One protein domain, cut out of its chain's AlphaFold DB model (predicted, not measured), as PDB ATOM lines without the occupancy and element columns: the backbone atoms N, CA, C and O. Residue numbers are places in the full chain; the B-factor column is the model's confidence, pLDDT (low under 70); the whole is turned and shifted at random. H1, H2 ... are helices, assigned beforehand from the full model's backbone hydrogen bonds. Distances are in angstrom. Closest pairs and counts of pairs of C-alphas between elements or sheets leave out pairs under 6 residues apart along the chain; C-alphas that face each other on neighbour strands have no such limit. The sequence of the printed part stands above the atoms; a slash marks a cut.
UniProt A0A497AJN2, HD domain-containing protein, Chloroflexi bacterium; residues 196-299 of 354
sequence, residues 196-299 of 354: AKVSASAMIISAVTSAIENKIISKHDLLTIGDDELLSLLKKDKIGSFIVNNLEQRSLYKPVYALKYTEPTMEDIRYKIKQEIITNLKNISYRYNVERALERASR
ATOM      1  N   ALA A 196     559.541 580.432 502.302       95.00
ATOM      2  CA  ALA A 196     559.048 579.055 502.214       95.00
ATOM      3  C   ALA A 196     558.781 578.600 500.766       95.00
ATOM      4  O   ALA A 196     559.044 577.442 500.447       95.00
ATOM      5  N   LYS A 197     558.297 579.495 499.891       95.06
ATOM      6  CA  LYS A 197     558.130 579.212 498.458       95.06
ATOM      7  C   LYS A 197     559.499 579.048 497.818       95.06
ATOM      8  O   LYS A 197     559.730 578.043 497.169       95.06
ATOM      9  N   VAL A 198     560.425 579.976 498.070       94.38
ATOM     10  CA  VAL A 198     561.800 579.923 497.541       94.38
ATOM     11  C   VAL A 198     562.512 578.626 497.943       94.38
ATOM     12  O   VAL A 198     563.160 577.992 497.114       94.38
ATOM     13  N   SER A 199     562.356 578.190 499.195       96.56
ATOM     14  CA  SER A 199     562.885 576.900 499.647       96.56
ATOM     15  C   SER A 199     562.271 575.725 498.875       96.56
ATOM     16  O   SER A 199     563.001 574.864 498.387       96.56
ATOM     17  N   ALA A 200     560.947 575.721 498.688       97.62
ATOM     18  CA  ALA A 200     560.269 574.689 497.907       97.62
ATOM     19  C   ALA A 200     560.695 574.693 496.425       97.62
ATOM     20  O   ALA A 200     560.969 573.626 495.877       97.62
ATOM     21  N   SER A 201     560.841 575.871 495.807       97.31
ATOM     22  CA  SER A 201     561.400 576.027 494.460       97.31
ATOM     23  C   SER A 201     562.784 575.394 494.365       97.31
ATOM     24  O   SER A 201     563.026 574.570 493.492       97.31
ATOM     25  N   ALA A 202     563.690 575.732 495.288       97.62
ATOM     26  CA  ALA A 202     565.053 575.204 495.303       97.62
ATOM     27  C   ALA A 202     565.089 573.671 495.409       97.62
ATOM     28  O   ALA A 202     565.872 573.011 494.727       97.62
ATOM     29  N   MET A 203     564.208 573.111 496.242       98.56
ATOM     30  CA  MET A 203     564.020 571.670 496.380       98.56
ATOM     31  C   MET A 203     563.561 571.042 495.055       98.56
ATOM     32  O   MET A 203     564.229 570.142 494.549       98.56
ATOM     33  N   ILE A 204     562.484 571.547 494.446       98.25
ATOM     34  CA  ILE A 204     561.975 571.042 493.160       98.25
ATOM     35  C   ILE A 204     563.029 571.157 492.051       98.25
ATOM     36  O   ILE A 204     563.266 570.190 491.329       98.25
ATOM     37  N   ILE A 205     563.722 572.292 491.959       98.00
ATOM     38  CA  ILE A 205     564.796 572.516 490.985       98.00
ATOM     39  C   ILE A 205     565.896 571.458 491.138       98.00
ATOM     40  O   ILE A 205     566.303 570.863 490.141       98.00
ATOM     41  N   SER A 206     566.371 571.192 492.360       98.25
ATOM     42  CA  SER A 206     567.416 570.182 492.600       98.25
ATOM     43  C   SER A 206     566.920 568.760 492.304       98.25
ATOM     44  O   SER A 206     567.632 567.979 491.669       98.25
ATOM     45  N   ALA A 207     565.669 568.436 492.651       98.31
ATOM     46  CA  ALA A 207     565.065 567.145 492.320       98.31
ATOM     47  C   ALA A 207     565.000 566.912 490.800       98.31
ATOM     48  O   ALA A 207     565.433 565.862 490.320       98.31
ATOM     49  N   VAL A 208     564.528 567.902 490.033       97.75
ATOM     50  CA  VAL A 208     564.482 567.835 488.563       97.75
ATOM     51  C   VAL A 208     565.888 567.784 487.968       97.75
ATOM     52  O   VAL A 208     566.138 566.977 487.077       97.75
ATOM     53  N   THR A 209     566.831 568.575 488.493       97.19
ATOM     54  CA  THR A 209     568.247 568.544 488.081       97.19
ATOM     55  C   THR A 209     568.813 567.127 488.213       97.19
ATOM     56  O   THR A 209     569.374 566.596 487.258       97.19
ATOM     57  N   SER A 210     568.607 566.477 489.364       97.62
ATOM     58  CA  SER A 210     569.053 565.098 489.596       97.62
ATOM     59  C   SER A 210     568.394 564.099 488.640       97.62
ATOM     60  O   SER A 210     569.073 563.253 488.059       97.62
ATOM     61  N   ALA A 211     567.083 564.216 488.414       97.06
ATOM     62  CA  ALA A 211     566.365 563.337 487.496       97.06
ATOM     63  C   ALA A 211     566.836 563.478 486.034       97.06
ATOM     64  O   ALA A 211     566.888 562.475 485.320       97.06
ATOM     65  N   ILE A 212     567.213 564.685 485.595       95.94
ATOM     66  CA  ILE A 212     567.805 564.925 484.267       95.94
ATOM     67  C   ILE A 212     569.194 564.283 484.174       95.94
ATOM     68  O   ILE A 212     569.458 563.530 483.236       95.94
ATOM     69  N   GLU A 213     570.071 564.531 485.152       95.25
ATOM     70  CA  GLU A 213     571.437 563.981 485.180       95.25
ATOM     71  C   GLU A 213     571.436 562.444 485.193       95.25
ATOM     72  O   GLU A 213     572.216 561.799 484.488       95.25
ATOM     73  N   ASN A 214     570.488 561.850 485.921       94.69
ATOM     74  CA  ASN A 214     570.297 560.401 485.985       94.69
ATOM     75  C   ASN A 214     569.456 559.840 484.822       94.69
ATOM     76  O   ASN A 214     569.180 558.640 484.800       94.69
ATOM     77  N   LYS A 215     569.075 560.672 483.840       94.88
ATOM     78  CA  LYS A 215     568.312 560.298 482.631       94.88
ATOM     79  C   LYS A 215     566.955 559.643 482.922       94.88
ATOM     80  O   LYS A 215     566.492 558.801 482.157       94.88
ATOM     81  N   ILE A 216     566.328 560.021 484.030       94.44
ATOM     82  CA  ILE A 216     564.999 559.544 484.439       94.44
ATOM     83  C   ILE A 216     563.904 560.345 483.738       94.44
ATOM     84  O   ILE A 216     562.859 559.790 483.405       94.44
ATOM     85  N   ILE A 217     564.153 561.636 483.518       93.38
ATOM     86  CA  ILE A 217     563.245 562.548 482.828       93.38
ATOM     87  C   ILE A 217     563.995 563.188 481.668       93.38
ATOM     88  O   ILE A 217     565.132 563.643 481.813       93.38
ATOM     89  N   SER A 218     563.339 563.250 480.518       87.75
ATOM     90  CA  SER A 218     563.748 564.059 479.382       87.75
ATOM     91  C   SER A 218     562.874 565.305 479.266       87.75
ATOM     92  O   SER A 218     561.746 565.371 479.748       87.75
ATOM     93  N   LYS A 219     563.379 566.308 478.549       82.06
ATOM     94  CA  LYS A 219     562.630 567.530 478.240       82.06
ATOM     95  C   LYS A 219     561.298 567.255 477.522       82.06
ATOM     96  O   LYS A 219     560.353 568.010 477.704       82.06
ATOM     97  N   HIS A 220     561.231 566.203 476.704       84.12
ATOM     98  CA  HIS A 220     560.014 565.848 475.970       84.12
ATOM     99  C   HIS A 220     558.923 565.284 476.881       84.12
ATOM    100  O   HIS A 220     557.752 565.554 476.631       84.12
ATOM    101  N   ASP A 221     559.302 564.577 477.950       86.69
ATOM    102  CA  ASP A 221     558.346 564.017 478.911       86.69
ATOM    103  C   ASP A 221     557.566 565.120 479.637       86.69
ATOM    104  O   ASP A 221     556.414 564.926 480.002       86.69
ATOM    105  N   LEU A 222     558.170 566.301 479.802       91.31
ATOM    106  CA  LEU A 222     557.553 567.440 480.485       91.31
ATOM    107  C   LEU A 222     556.459 568.142 479.670       91.31
ATOM    108  O   LEU A 222     555.736 568.958 480.227       91.31
ATOM    109  N   LEU A 223     556.343 567.868 478.366       90.25
ATOM    110  CA  LEU A 223     555.362 568.543 477.504       90.25
ATOM    111  C   LEU A 223     553.958 567.937 477.602       90.25
ATOM    112  O   LEU A 223     553.003 568.528 477.107       90.25
ATOM    113  N   THR A 224     553.831 566.750 478.195       89.38
ATOM    114  CA  THR A 224     552.591 565.960 478.197       89.38
ATOM    115  C   THR A 224     552.073 565.643 479.596       89.38
ATOM    116  O   THR A 224     551.128 564.867 479.731       89.38
ATOM    117  N   ILE A 225     552.685 566.220 480.631       94.12
ATOM    118  CA  ILE A 225     552.389 565.928 482.035       94.12
ATOM    119  C   ILE A 225     552.152 567.219 482.825       94.12
ATOM    120  O   ILE A 225     552.615 568.282 482.413       94.12
ATOM    121  N   GLY A 226     551.460 567.118 483.959       95.69
ATOM    122  CA  GLY A 226     551.298 568.202 484.923       95.69
ATOM    123  C   GLY A 226     552.259 568.098 486.111       95.69
ATOM    124  O   GLY A 226     553.194 567.289 486.136       95.69
ATOM    125  N   ASP A 227     552.015 568.945 487.111       97.12
ATOM    126  CA  ASP A 227     552.825 569.040 488.331       97.12
ATOM    127  C   ASP A 227     552.813 567.734 489.140       97.12
ATOM    128  O   ASP A 227     553.871 567.243 489.541       97.12
ATOM    129  N   ASP A 228     551.637 567.129 489.335       96.69
ATOM    130  CA  ASP A 228     551.475 565.906 490.134       96.69
ATOM    131  C   ASP A 228     552.179 564.697 489.495       96.69
ATOM    132  O   ASP A 228     552.837 563.891 490.173       96.69
ATOM    133  N   GLU A 229     552.093 564.572 488.168       97.00
ATOM    134  CA  GLU A 229     552.818 563.546 487.427       97.00
ATOM    135  C   GLU A 229     554.331 563.766 487.493       97.00
ATOM    136  O   GLU A 229     555.073 562.794 487.670       97.00
ATOM    137  N   LEU A 230     554.809 565.017 487.412       97.56
ATOM    138  CA  LEU A 230     556.230 565.316 487.582       97.56
ATOM    139  C   LEU A 230     556.717 564.878 488.967       97.56
ATOM    140  O   LEU A 230     557.717 564.164 489.056       97.56
ATOM    141  N   LEU A 231     556.006 565.224 490.046       97.69
ATOM    142  CA  LEU A 231     556.364 564.783 491.402       97.69
ATOM    143  C   LEU A 231     556.441 563.252 491.501       97.69
ATOM    144  O   LEU A 231     557.364 562.701 492.108       97.69
ATOM    145  N   SER A 232     555.512 562.557 490.846       96.56
ATOM    146  CA  SER A 232     555.491 561.094 490.783       96.56
ATOM    147  C   SER A 232     556.685 560.517 490.011       96.56
ATOM    148  O   SER A 232     557.270 559.515 490.430       96.56
ATOM    149  N   LEU A 233     557.098 561.147 488.906       96.50
ATOM    150  CA  LEU A 233     558.286 560.751 488.142       96.50
ATOM    151  C   LEU A 233     559.579 560.985 488.926       96.50
ATOM    152  O   LEU A 233     560.453 560.118 488.927       96.50
ATOM    153  N   LEU A 234     559.682 562.107 489.640       97.69
ATOM    154  CA  LEU A 234     560.843 562.440 490.467       97.69
ATOM    155  C   LEU A 234     561.086 561.406 491.573       97.69
ATOM    156  O   LEU A 234     562.235 561.157 491.933       97.69
ATOM    157  N   LYS A 235     560.041 560.729 492.065       97.69
ATOM    158  CA  LYS A 235     560.175 559.634 493.040       97.69
ATOM    159  C   LYS A 235     560.881 558.384 492.496       97.69
ATOM    160  O   LYS A 235     561.281 557.540 493.297       97.69
ATOM    161  N   LYS A 236     561.066 558.254 491.175       97.19
ATOM    162  CA  LYS A 236     561.891 557.189 490.568       97.19
ATOM    163  C   LYS A 236     563.392 557.452 490.727       97.19
ATOM    164  O   LYS A 236     564.183 556.518 490.619       97.19
ATOM    165  N   ASP A 237     563.780 558.699 490.990       97.50
ATOM    166  CA  ASP A 237     565.150 559.085 491.325       97.50
ATOM    167  C   ASP A 237     565.393 558.968 492.832       97.50
ATOM    168  O   ASP A 237     564.539 559.348 493.627       97.50
ATOM    169  N   LYS A 238     566.569 558.502 493.266       97.44
ATOM    170  CA  LYS A 238     566.854 558.372 494.709       97.44
ATOM    171  C   LYS A 238     566.889 559.736 495.411       97.44
ATOM    172  O   LYS A 238     566.365 559.864 496.517       97.44
ATOM    173  N   ILE A 239     567.513 560.735 494.784       98.12
ATOM    174  CA  ILE A 239     567.606 562.101 495.321       98.12
ATOM    175  C   ILE A 239     566.253 562.802 495.171       98.12
ATOM    176  O   ILE A 239     565.752 563.364 496.143       98.12
ATOM    177  N   GLY A 240     565.628 562.699 493.994       98.06
ATOM    178  CA  GLY A 240     564.285 563.216 493.741       98.06
ATOM    179  C   GLY A 240     563.256 562.684 494.741       98.06
ATOM    180  O   GLY A 240     562.546 563.473 495.352       98.06
ATOM    181  N   SER A 241     563.242 561.376 495.012       98.44
ATOM    182  CA  SER A 241     562.370 560.754 496.018       98.44
ATOM    183  C   SER A 241     562.580 561.335 497.414       98.44
ATOM    184  O   SER A 241     561.613 561.707 498.076       98.44
ATOM    185  N   PHE A 242     563.836 561.473 497.856       98.56
ATOM    186  CA  PHE A 242     564.151 562.077 499.153       98.56
ATOM    187  C   PHE A 242     563.602 563.506 499.264       98.56
ATOM    188  O   PHE A 242     562.943 563.847 500.248       98.56
ATOM    189  N   ILE A 243     563.832 564.327 498.239       98.50
ATOM    190  CA  ILE A 243     563.403 565.725 498.223       98.50
ATOM    191  C   ILE A 243     561.873 565.844 498.158       98.50
ATOM    192  O   ILE A 243     561.292 566.608 498.928       98.50
ATOM    193  N   VAL A 244     561.211 565.083 497.280       98.38
ATOM    194  CA  VAL A 244     559.748 565.124 497.123       98.38
ATOM    195  C   VAL A 244     559.045 564.654 498.396       98.38
ATOM    196  O   VAL A 244     558.111 565.312 498.845       98.38
ATOM    197  N   ASN A 245     559.528 563.591 499.046       98.38
ATOM    198  CA  ASN A 245     558.961 563.145 500.323       98.38
ATOM    199  C   ASN A 245     559.082 564.234 501.406       98.38
ATOM    200  O   ASN A 245     558.141 564.457 502.166       98.38
ATOM    201  N   ASN A 246     560.208 564.956 501.455       98.06
ATOM    202  CA  ASN A 246     560.379 566.082 502.377       98.06
ATOM    203  C   ASN A 246     559.420 567.241 502.060       98.06
ATOM    204  O   ASN A 246     558.879 567.847 502.986       98.06
ATOM    205  N   LEU A 247     559.184 567.547 500.778       96.94
ATOM    206  CA  LEU A 247     558.207 568.560 500.358       96.94
ATOM    207  C   LEU A 247     556.788 568.203 500.811       96.94
ATOM    208  O   LEU A 247     556.133 569.026 501.454       96.94
ATOM    209  N   GLU A 248     556.341 566.974 500.535       97.19
ATOM    210  CA  GLU A 248     555.005 566.472 500.893       97.19
ATOM    211  C   GLU A 248     554.782 566.447 502.412       97.19
ATOM    212  O   GLU A 248     553.694 566.757 502.894       97.19
ATOM    213  N   GLN A 249     555.829 566.150 503.187       97.62
ATOM    214  CA  GLN A 249     555.798 566.163 504.656       97.62
ATOM    215  C   GLN A 249     556.020 567.555 505.262       97.62
ATOM    216  O   GLN A 249     556.147 567.693 506.480       97.62
ATOM    217  N   ARG A 250     556.095 568.603 504.432       95.81
ATOM    218  CA  ARG A 250     556.379 569.987 504.837       95.81
ATOM    219  C   ARG A 250     557.717 570.164 505.575       95.81
ATOM    220  O   ARG A 250     557.935 571.167 506.255       95.81
ATOM    221  N   SER A 251     558.655 569.242 505.384       97.81
ATOM    222  CA  SER A 251     560.033 569.331 505.871       97.81
ATOM    223  C   SER A 251     560.894 570.161 504.910       97.81
ATOM    224  O   SER A 251     561.823 569.658 504.275       97.81
ATOM    225  N   LEU A 252     560.563 571.450 504.787       97.75
ATOM    226  CA  LEU A 252     561.259 572.378 503.893       97.75
ATOM    227  C   LEU A 252     562.692 572.668 504.345       97.75
ATOM    228  O   LEU A 252     562.992 572.739 505.541       97.75
ATOM    229  N   TYR A 253     563.571 572.916 503.374       97.62
ATOM    230  CA  TYR A 253     564.971 573.222 503.649       97.62
ATOM    231  C   TYR A 253     565.123 574.624 504.230       97.62
ATOM    232  O   TYR A 253     564.365 575.548 503.921       97.62
ATOM    233  N   LYS A 254     566.113 574.782 505.107       95.62
ATOM    234  CA  LYS A 254     566.412 576.061 505.752       95.62
ATOM    235  C   LYS A 254     567.644 576.683 505.104       95.62
ATOM    236  O   LYS A 254     568.624 575.970 504.886       95.62
ATOM    237  N   PRO A 255     567.633 577.995 504.821       92.75
ATOM    238  CA  PRO A 255     568.814 578.669 504.311       92.75
ATOM    239  C   PRO A 255     569.912 578.652 505.380       92.75
ATOM    240  O   PRO A 255     569.726 579.174 506.478       92.75
ATOM    241  N   VAL A 256     571.052 578.043 505.057       93.69
ATOM    242  CA  VAL A 256     572.246 578.012 505.926       93.69
ATOM    243  C   VAL A 256     573.320 579.003 505.478       93.69
ATOM    244  O   VAL A 256     574.186 579.381 506.259       93.69
ATOM    245  N   TYR A 257     573.252 579.442 504.220       91.25
ATOM    246  CA  TYR A 257     574.159 580.410 503.622       91.25
ATOM    247  C   TYR A 257     573.431 581.180 502.517       91.25
ATOM    248  O   TYR A 257     572.672 580.586 501.752       91.25
ATOM    249  N   ALA A 258     573.651 582.492 502.435       86.50
ATOM    250  CA  ALA A 258     573.033 583.343 501.424       86.50
ATOM    251  C   ALA A 258     573.975 584.478 501.011       86.50
ATOM    252  O   ALA A 258     574.637 585.094 501.847       86.50
ATOM    253  N   LEU A 259     573.983 584.788 499.715       81.81
ATOM    254  CA  LEU A 259     574.695 585.923 499.137       81.81
ATOM    255  C   LEU A 259     573.706 586.774 498.340       81.81
ATOM    256  O   LEU A 259     573.088 586.286 497.402       81.81
ATOM    257  N   LYS A 260     573.588 588.059 498.679       76.31
ATOM    258  CA  LYS A 260     572.761 589.020 497.925       76.31
ATOM    259  C   LYS A 260     573.515 589.540 496.721       76.31
ATOM    260  O   LYS A 260     574.710 589.770 496.870       76.31
ATOM    261  N   TYR A 261     572.874 589.798 495.582       68.81
ATOM    262  CA  TYR A 261     573.507 590.527 494.476       68.81
ATOM    263  C   TYR A 261     574.139 591.834 494.977       68.81
ATOM    264  O   TYR A 261     573.538 592.569 495.753       68.81
ATOM    265  N   THR A 262     575.392 592.079 494.598       65.12
ATOM    266  CA  THR A 262     576.106 593.320 494.927       65.12
ATOM    267  C   THR A 262     576.004 594.264 493.737       65.12
ATOM    268  O   THR A 262     576.030 593.801 492.594       65.12
ATOM    269  N   GLU A 263     575.864 595.570 493.983       61.12
ATOM    270  CA  GLU A 263     575.916 596.556 492.900       61.12
ATOM    271  C   GLU A 263     577.292 596.497 492.209       61.12
ATOM    272  O   GLU A 263     578.303 596.264 492.881       61.12
ATOM    273  N   PRO A 264     577.349 596.645 490.873       58.59
ATOM    274  CA  PRO A 264     578.599 596.572 490.132       58.59
ATOM    275  C   PRO A 264     579.514 597.739 490.512       58.59
ATOM    276  O   PRO A 264     579.297 598.873 490.096       58.59
ATOM    277  N   THR A 265     580.581 597.457 491.251       59.31
ATOM    278  CA  THR A 265     581.770 598.310 491.292       59.31
ATOM    279  C   THR A 265     582.774 597.725 490.296       59.31
ATOM    280  O   THR A 265     583.243 596.601 490.463       59.31
ATOM    281  N   MET A 266     583.058 598.453 489.206       55.91
ATOM    282  CA  MET A 266     583.821 597.960 488.037       55.91
ATOM    283  C   MET A 266     585.223 597.399 488.363       55.91
ATOM    284  O   MET A 266     585.786 596.658 487.555       55.91
ATOM    285  N   GLU A 267     585.765 597.696 489.546       60.06
ATOM    286  CA  GLU A 267     587.101 597.283 489.994       60.06
ATOM    287  C   GLU A 267     587.109 596.143 491.030       60.06
ATOM    288  O   GLU A 267     588.182 595.661 491.392       60.06
ATOM    289  N   ASP A 268     585.954 595.650 491.495       73.88
ATOM    290  CA  ASP A 268     585.937 594.603 492.524       73.88
ATOM    291  C   ASP A 268     586.112 593.198 491.918       73.88
ATOM    292  O   ASP A 268     585.212 592.624 491.294       73.88
ATOM    293  N   ILE A 269     587.282 592.595 492.142       77.12
ATOM    294  CA  ILE A 269     587.589 591.200 491.781       77.12
ATOM    295  C   ILE A 269     586.532 590.236 492.349       77.12
ATOM    296  O   ILE A 269     586.159 589.268 491.683       77.12
ATOM    297  N   ARG A 270     585.988 590.511 493.543       75.75
ATOM    298  CA  ARG A 270     584.946 589.679 494.164       75.75
ATOM    299  C   ARG A 270     583.648 589.710 493.368       75.75
ATOM    300  O   ARG A 270     582.970 588.688 493.285       75.75
ATOM    301  N   TYR A 271     583.312 590.849 492.757       77.50
ATOM    302  CA  TYR A 271     582.151 590.956 491.878       77.50
ATOM    303  C   TYR A 271     582.319 590.064 490.644       77.50
ATOM    304  O   TYR A 271     581.415 589.292 490.330       77.50
ATOM    305  N   LYS A 272     583.491 590.093 489.996       79.81
ATOM    306  CA  LYS A 272     583.780 589.247 488.823       79.81
ATOM    307  C   LYS A 272     583.688 587.754 489.148       79.81
ATOM    308  O   LYS A 272     582.967 587.038 488.461       79.81
ATOM    309  N   ILE A 273     584.326 587.312 490.237       82.69
ATOM    310  CA  ILE A 273     584.267 585.912 490.699       82.69
ATOM    311  C   ILE A 273     582.820 585.484 490.953       82.69
ATOM    312  O   ILE A 273     582.391 584.401 490.565       82.69
ATOM    313  N   LYS A 274     582.031 586.347 491.592       81.75
ATOM    314  CA  LYS A 274     580.633 586.050 491.878       81.75
ATOM    315  C   LYS A 274     579.797 585.898 490.610       81.75
ATOM    316  O   LYS A 274     578.986 584.980 490.544       81.75
ATOM    317  N   GLN A 275     579.994 586.764 489.615       82.19
ATOM    318  CA  GLN A 275     579.306 586.655 488.325       82.19
ATOM    319  C   GLN A 275     579.677 585.368 487.585       82.19
ATOM    320  O   GLN A 275     578.808 584.728 486.995       82.19
ATOM    321  N   GLU A 276     580.939 584.952 487.665       86.38
ATOM    322  CA  GLU A 276     581.390 583.675 487.115       86.38
ATOM    323  C   GLU A 276     580.698 582.491 487.809       86.38
ATOM    324  O   GLU A 276     580.129 581.634 487.137       86.38
ATOM    325  N   ILE A 277     580.641 582.486 489.148       86.69
ATOM    326  CA  ILE A 277     579.925 581.456 489.921       86.69
ATOM    327  C   ILE A 277     578.443 581.411 489.534       86.69
ATOM    328  O   ILE A 277     577.925 580.331 489.261       86.69
ATOM    329  N   ILE A 278     577.762 582.562 489.476       86.75
ATOM    330  CA  ILE A 278     576.348 582.641 489.073       86.75
ATOM    331  C   ILE A 278     576.162 582.061 487.670       86.75
ATOM    332  O   ILE A 278     575.249 581.273 487.446       86.75
ATOM    333  N   THR A 279     577.037 582.422 486.731       89.38
ATOM    334  CA  THR A 279     576.977 581.940 485.346       89.38
ATOM    335  C   THR A 279     577.153 580.426 485.283       89.38
ATOM    336  O   THR A 279     576.356 579.744 484.641       89.38
ATOM    337  N   ASN A 280     578.131 579.882 486.007       92.56
ATOM    338  CA  ASN A 280     578.382 578.444 486.057       92.56
ATOM    339  C   ASN A 280     577.234 577.685 486.733       92.56
ATOM    340  O   ASN A 280     576.843 576.620 486.266       92.56
ATOM    341  N   LEU A 281     576.629 578.250 487.783       93.00
ATOM    342  CA  LEU A 281     575.479 577.656 488.468       93.00
ATOM    343  C   LEU A 281     574.211 577.599 487.609       93.00
ATOM    344  O   LEU A 281     573.297 576.863 487.976       93.00
ATOM    345  N   LYS A 282     574.129 578.308 486.475       91.75
ATOM    346  CA  LYS A 282     573.049 578.113 485.489       91.75
ATOM    347  C   LYS A 282     573.186 576.796 484.717       91.75
ATOM    348  O   LYS A 282     572.203 576.312 484.175       91.75
ATOM    349  N   ASN A 283     574.382 576.207 484.660       93.94
ATOM    350  CA  ASN A 283     574.589 574.911 484.026       93.94
ATOM    351  C   ASN A 283     574.116 573.778 484.956       93.94
ATOM    352  O   ASN A 283     574.582 573.660 486.091       93.94
ATOM    353  N   ILE A 284     573.212 572.935 484.447       94.00
ATOM    354  CA  ILE A 284     572.563 571.833 485.179       94.00
ATOM    355  C   ILE A 284     573.607 570.894 485.799       94.00
ATOM    356  O   ILE A 284     573.630 570.705 487.017       94.00
ATOM    357  N   SER A 285     574.528 570.379 484.981       95.69
ATOM    358  CA  SER A 285     575.548 569.426 485.422       95.69
ATOM    359  C   SER A 285     576.529 570.050 486.409       95.69
ATOM    360  O   SER A 285     576.933 569.408 487.379       95.69
ATOM    361  N   TYR A 286     576.912 571.314 486.210       96.50
ATOM    362  CA  TYR A 286     577.763 572.027 487.161       96.50
ATOM    363  C   TYR A 286     577.070 572.165 488.521       96.50
ATOM    364  O   TYR A 286     577.648 571.777 489.536       96.50
ATOM    365  N   ARG A 287     575.820 572.647 488.550       95.94
ATOM    366  CA  ARG A 287     575.046 572.797 489.791       95.94
ATOM    367  C   ARG A 287     574.902 571.466 490.527       95.94
ATOM    368  O   ARG A 287     575.219 571.406 491.714       95.94
ATOM    369  N   TYR A 288     574.510 570.407 489.818       97.25
ATOM    370  CA  TYR A 288     574.406 569.058 490.375       97.25
ATOM    371  C   TYR A 288     575.716 568.623 491.042       97.25
ATOM    372  O   TYR A 288     575.732 568.240 492.214       97.25
ATOM    373  N   ASN A 289     576.840 568.745 490.329       97.81
ATOM    374  CA  ASN A 289     578.151 568.348 490.840       97.81
ATOM    375  C   ASN A 289     578.583 569.160 492.069       97.81
ATOM    376  O   ASN A 289     579.154 568.586 492.998       97.81
ATOM    377  N   VAL A 290     578.290 570.464 492.109       97.06
ATOM    378  CA  VAL A 290     578.586 571.311 493.276       97.06
ATOM    379  C   VAL A 290     577.753 570.887 494.484       97.06
ATOM    380  O   VAL A 290     578.316 570.714 495.564       97.06
ATOM    381  N   GLU A 291     576.448 570.649 494.324       97.56
ATOM    382  CA  GLU A 291     575.600 570.133 495.408       97.56
ATOM    383  C   GLU A 291     576.151 568.810 495.955       97.56
ATOM    384  O   GLU A 291     576.366 568.679 497.162       97.56
ATOM    385  N   ARG A 292     576.488 567.858 495.066       97.69
ATOM    386  CA  ARG A 292     577.061 566.562 495.471       97.69
ATOM    387  C   ARG A 292     578.408 566.722 496.186       97.69
ATOM    388  O   ARG A 292     578.712 565.971 497.116       97.69
ATOM    389  N   ALA A 293     579.245 567.664 495.754       98.00
ATOM    390  CA  ALA A 293     580.538 567.934 496.380       98.00
ATOM    391  C   ALA A 293     580.380 568.523 497.791       98.00
ATOM    392  O   ALA A 293     581.057 568.072 498.718       98.00
ATOM    393  N   LEU A 294     579.460 569.477 497.972       97.12
ATOM    394  CA  LEU A 294     579.164 570.084 499.272       97.12
ATOM    395  C   LEU A 294     578.616 569.063 500.271       97.12
ATOM    396  O   LEU A 294     579.005 569.078 501.440       97.12
ATOM    397  N   GLU A 295     577.764 568.142 499.821       97.94
ATOM    398  CA  GLU A 295     577.230 567.071 500.669       97.94
ATOM    399  C   GLU A 295     578.341 566.141 501.159       97.94
ATOM    400  O   GLU A 295     578.436 565.883 502.359       97.94
ATOM    401  N   ARG A 296     579.241 565.706 500.263       98.00
ATOM    402  CA  ARG A 296     580.404 564.875 500.632       98.00
ATOM    403  C   ARG A 296     581.314 565.588 501.626       98.00
ATOM    404  O   ARG A 296     581.701 564.990 502.628       98.00
ATOM    405  N   ALA A 297     581.626 566.861 501.376       97.75
ATOM    406  CA  ALA A 297     582.447 567.674 502.272       97.75
ATOM    407  C   ALA A 297     581.802 567.838 503.660       97.75
ATOM    408  O   ALA A 297     582.500 567.850 504.672       97.75
ATOM    409  N   SER A 298     580.470 567.892 503.707       96.88
ATOM    410  CA  SER A 298     579.683 568.062 504.935       96.88
ATOM    411  C   SER A 298     579.274 566.740 505.598       96.88
ATOM    412  O   SER A 298     578.596 566.765 506.621       96.88
ATOM    413  N   ARG A 299     579.675 565.584 505.041       97.25
ATOM    414  CA  ARG A 299     579.262 564.233 505.482       97.25
ATOM    415  C   ARG A 299     577.738 564.041 505.515       97.25
ATOM    416  O   ARG A 299     577.211 563.349 506.383       97.25
TER     417      ARG A 299
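What this domain is: This is residues 196 to 299 of the 354 residues of the protein "HD domain-containing protein" of Chloroflexi bacterium (UniProt A0A497AJN2). At one end of this model a cluster of three helices is formed by H1 and H3, side by side and running opposite ways, with the short H2 next to them; H5 meets H1 near their ends, residues 284 to 288 of H5 at residues 206 to 213 of H1, and makes a corner with it, and H4 meets H5 at another corner and reaches away from the cluster as an arm. A long link, residues 249 to 268, goes out to the far end of that arm, while residues 292 to 299, of which 292 to 297 belong to H5, stick out separately. The printed part has 104 residues with five named helices, H1 to H5 in order along the chain, and no named strand; its class is all helix. The whole is loose, with a radius of gyration of the C-alphas of 15.9 A, and elongated, spanning 48 by 30 by 26 A.

How they stand to each other: Begin with H1, residues 196 to 213, the hub, which touches three other helices. H2, residues 227 to 234, only just touches residues 207 to 211 of H1, with 3 pairs of C-alphas within 8 A; the closest C-alphas, of Ala 211 and Leu 234, are 6.3 A apart. H3, residues 238 to 248, touches H1 at a shallow tilt of 22 degrees, opposite ways; look at the C-alphas of Ala 207 and Gly 240, the closest, 4.3 A apart. H2 and H3 touch as a helical hairpin, at a tilt of 36 degrees, only just steep; their closest C-alphas, of Leu 234 and Gly 240, are 4.8 A apart. H5, residues 284 to 297, touches H1 with residues 284 to 288 alone, about perpendicular at 75 degrees; the closest C-alphas, of Thr 209 and Ile 284, are 6.2 A apart. H4, residues 269 to 281, and H5 touch only at the corner, and only just, with 3 pairs of C-alphas within 8 A; the closest, of Leu 281 and Arg 287, are 5.1 A apart. H4 is apart from H1, H2 and H3. In H1, H2, H3, H4 and H5 every O i to N i+4 pair is within hydrogen-bond range.

Where its parts are: Find C-alpha 196 at (559.048, 579.055, 502.214); from there H1 runs 25.9 A to C-alpha 213. H2 measures 10.6 A and H3 15.6 A. H4 begins at C-alpha 269, (587.589, 591.200, 491.781), and runs 18.5 A. H5 runs 20.2 A to C-alpha 297 at (582.447, 567.674, 502.272).

The domain as a whole: The C-alphas farthest apart, of Glu 229 and Glu 267, are 48.2 A apart. The links H1 to H2 and H3 to H4 are long, with 13 and 20 residues; the other two are tight. The printed part has no cut. Its mean pLDDT is 91.4, and residues 261 to 267 are under 70.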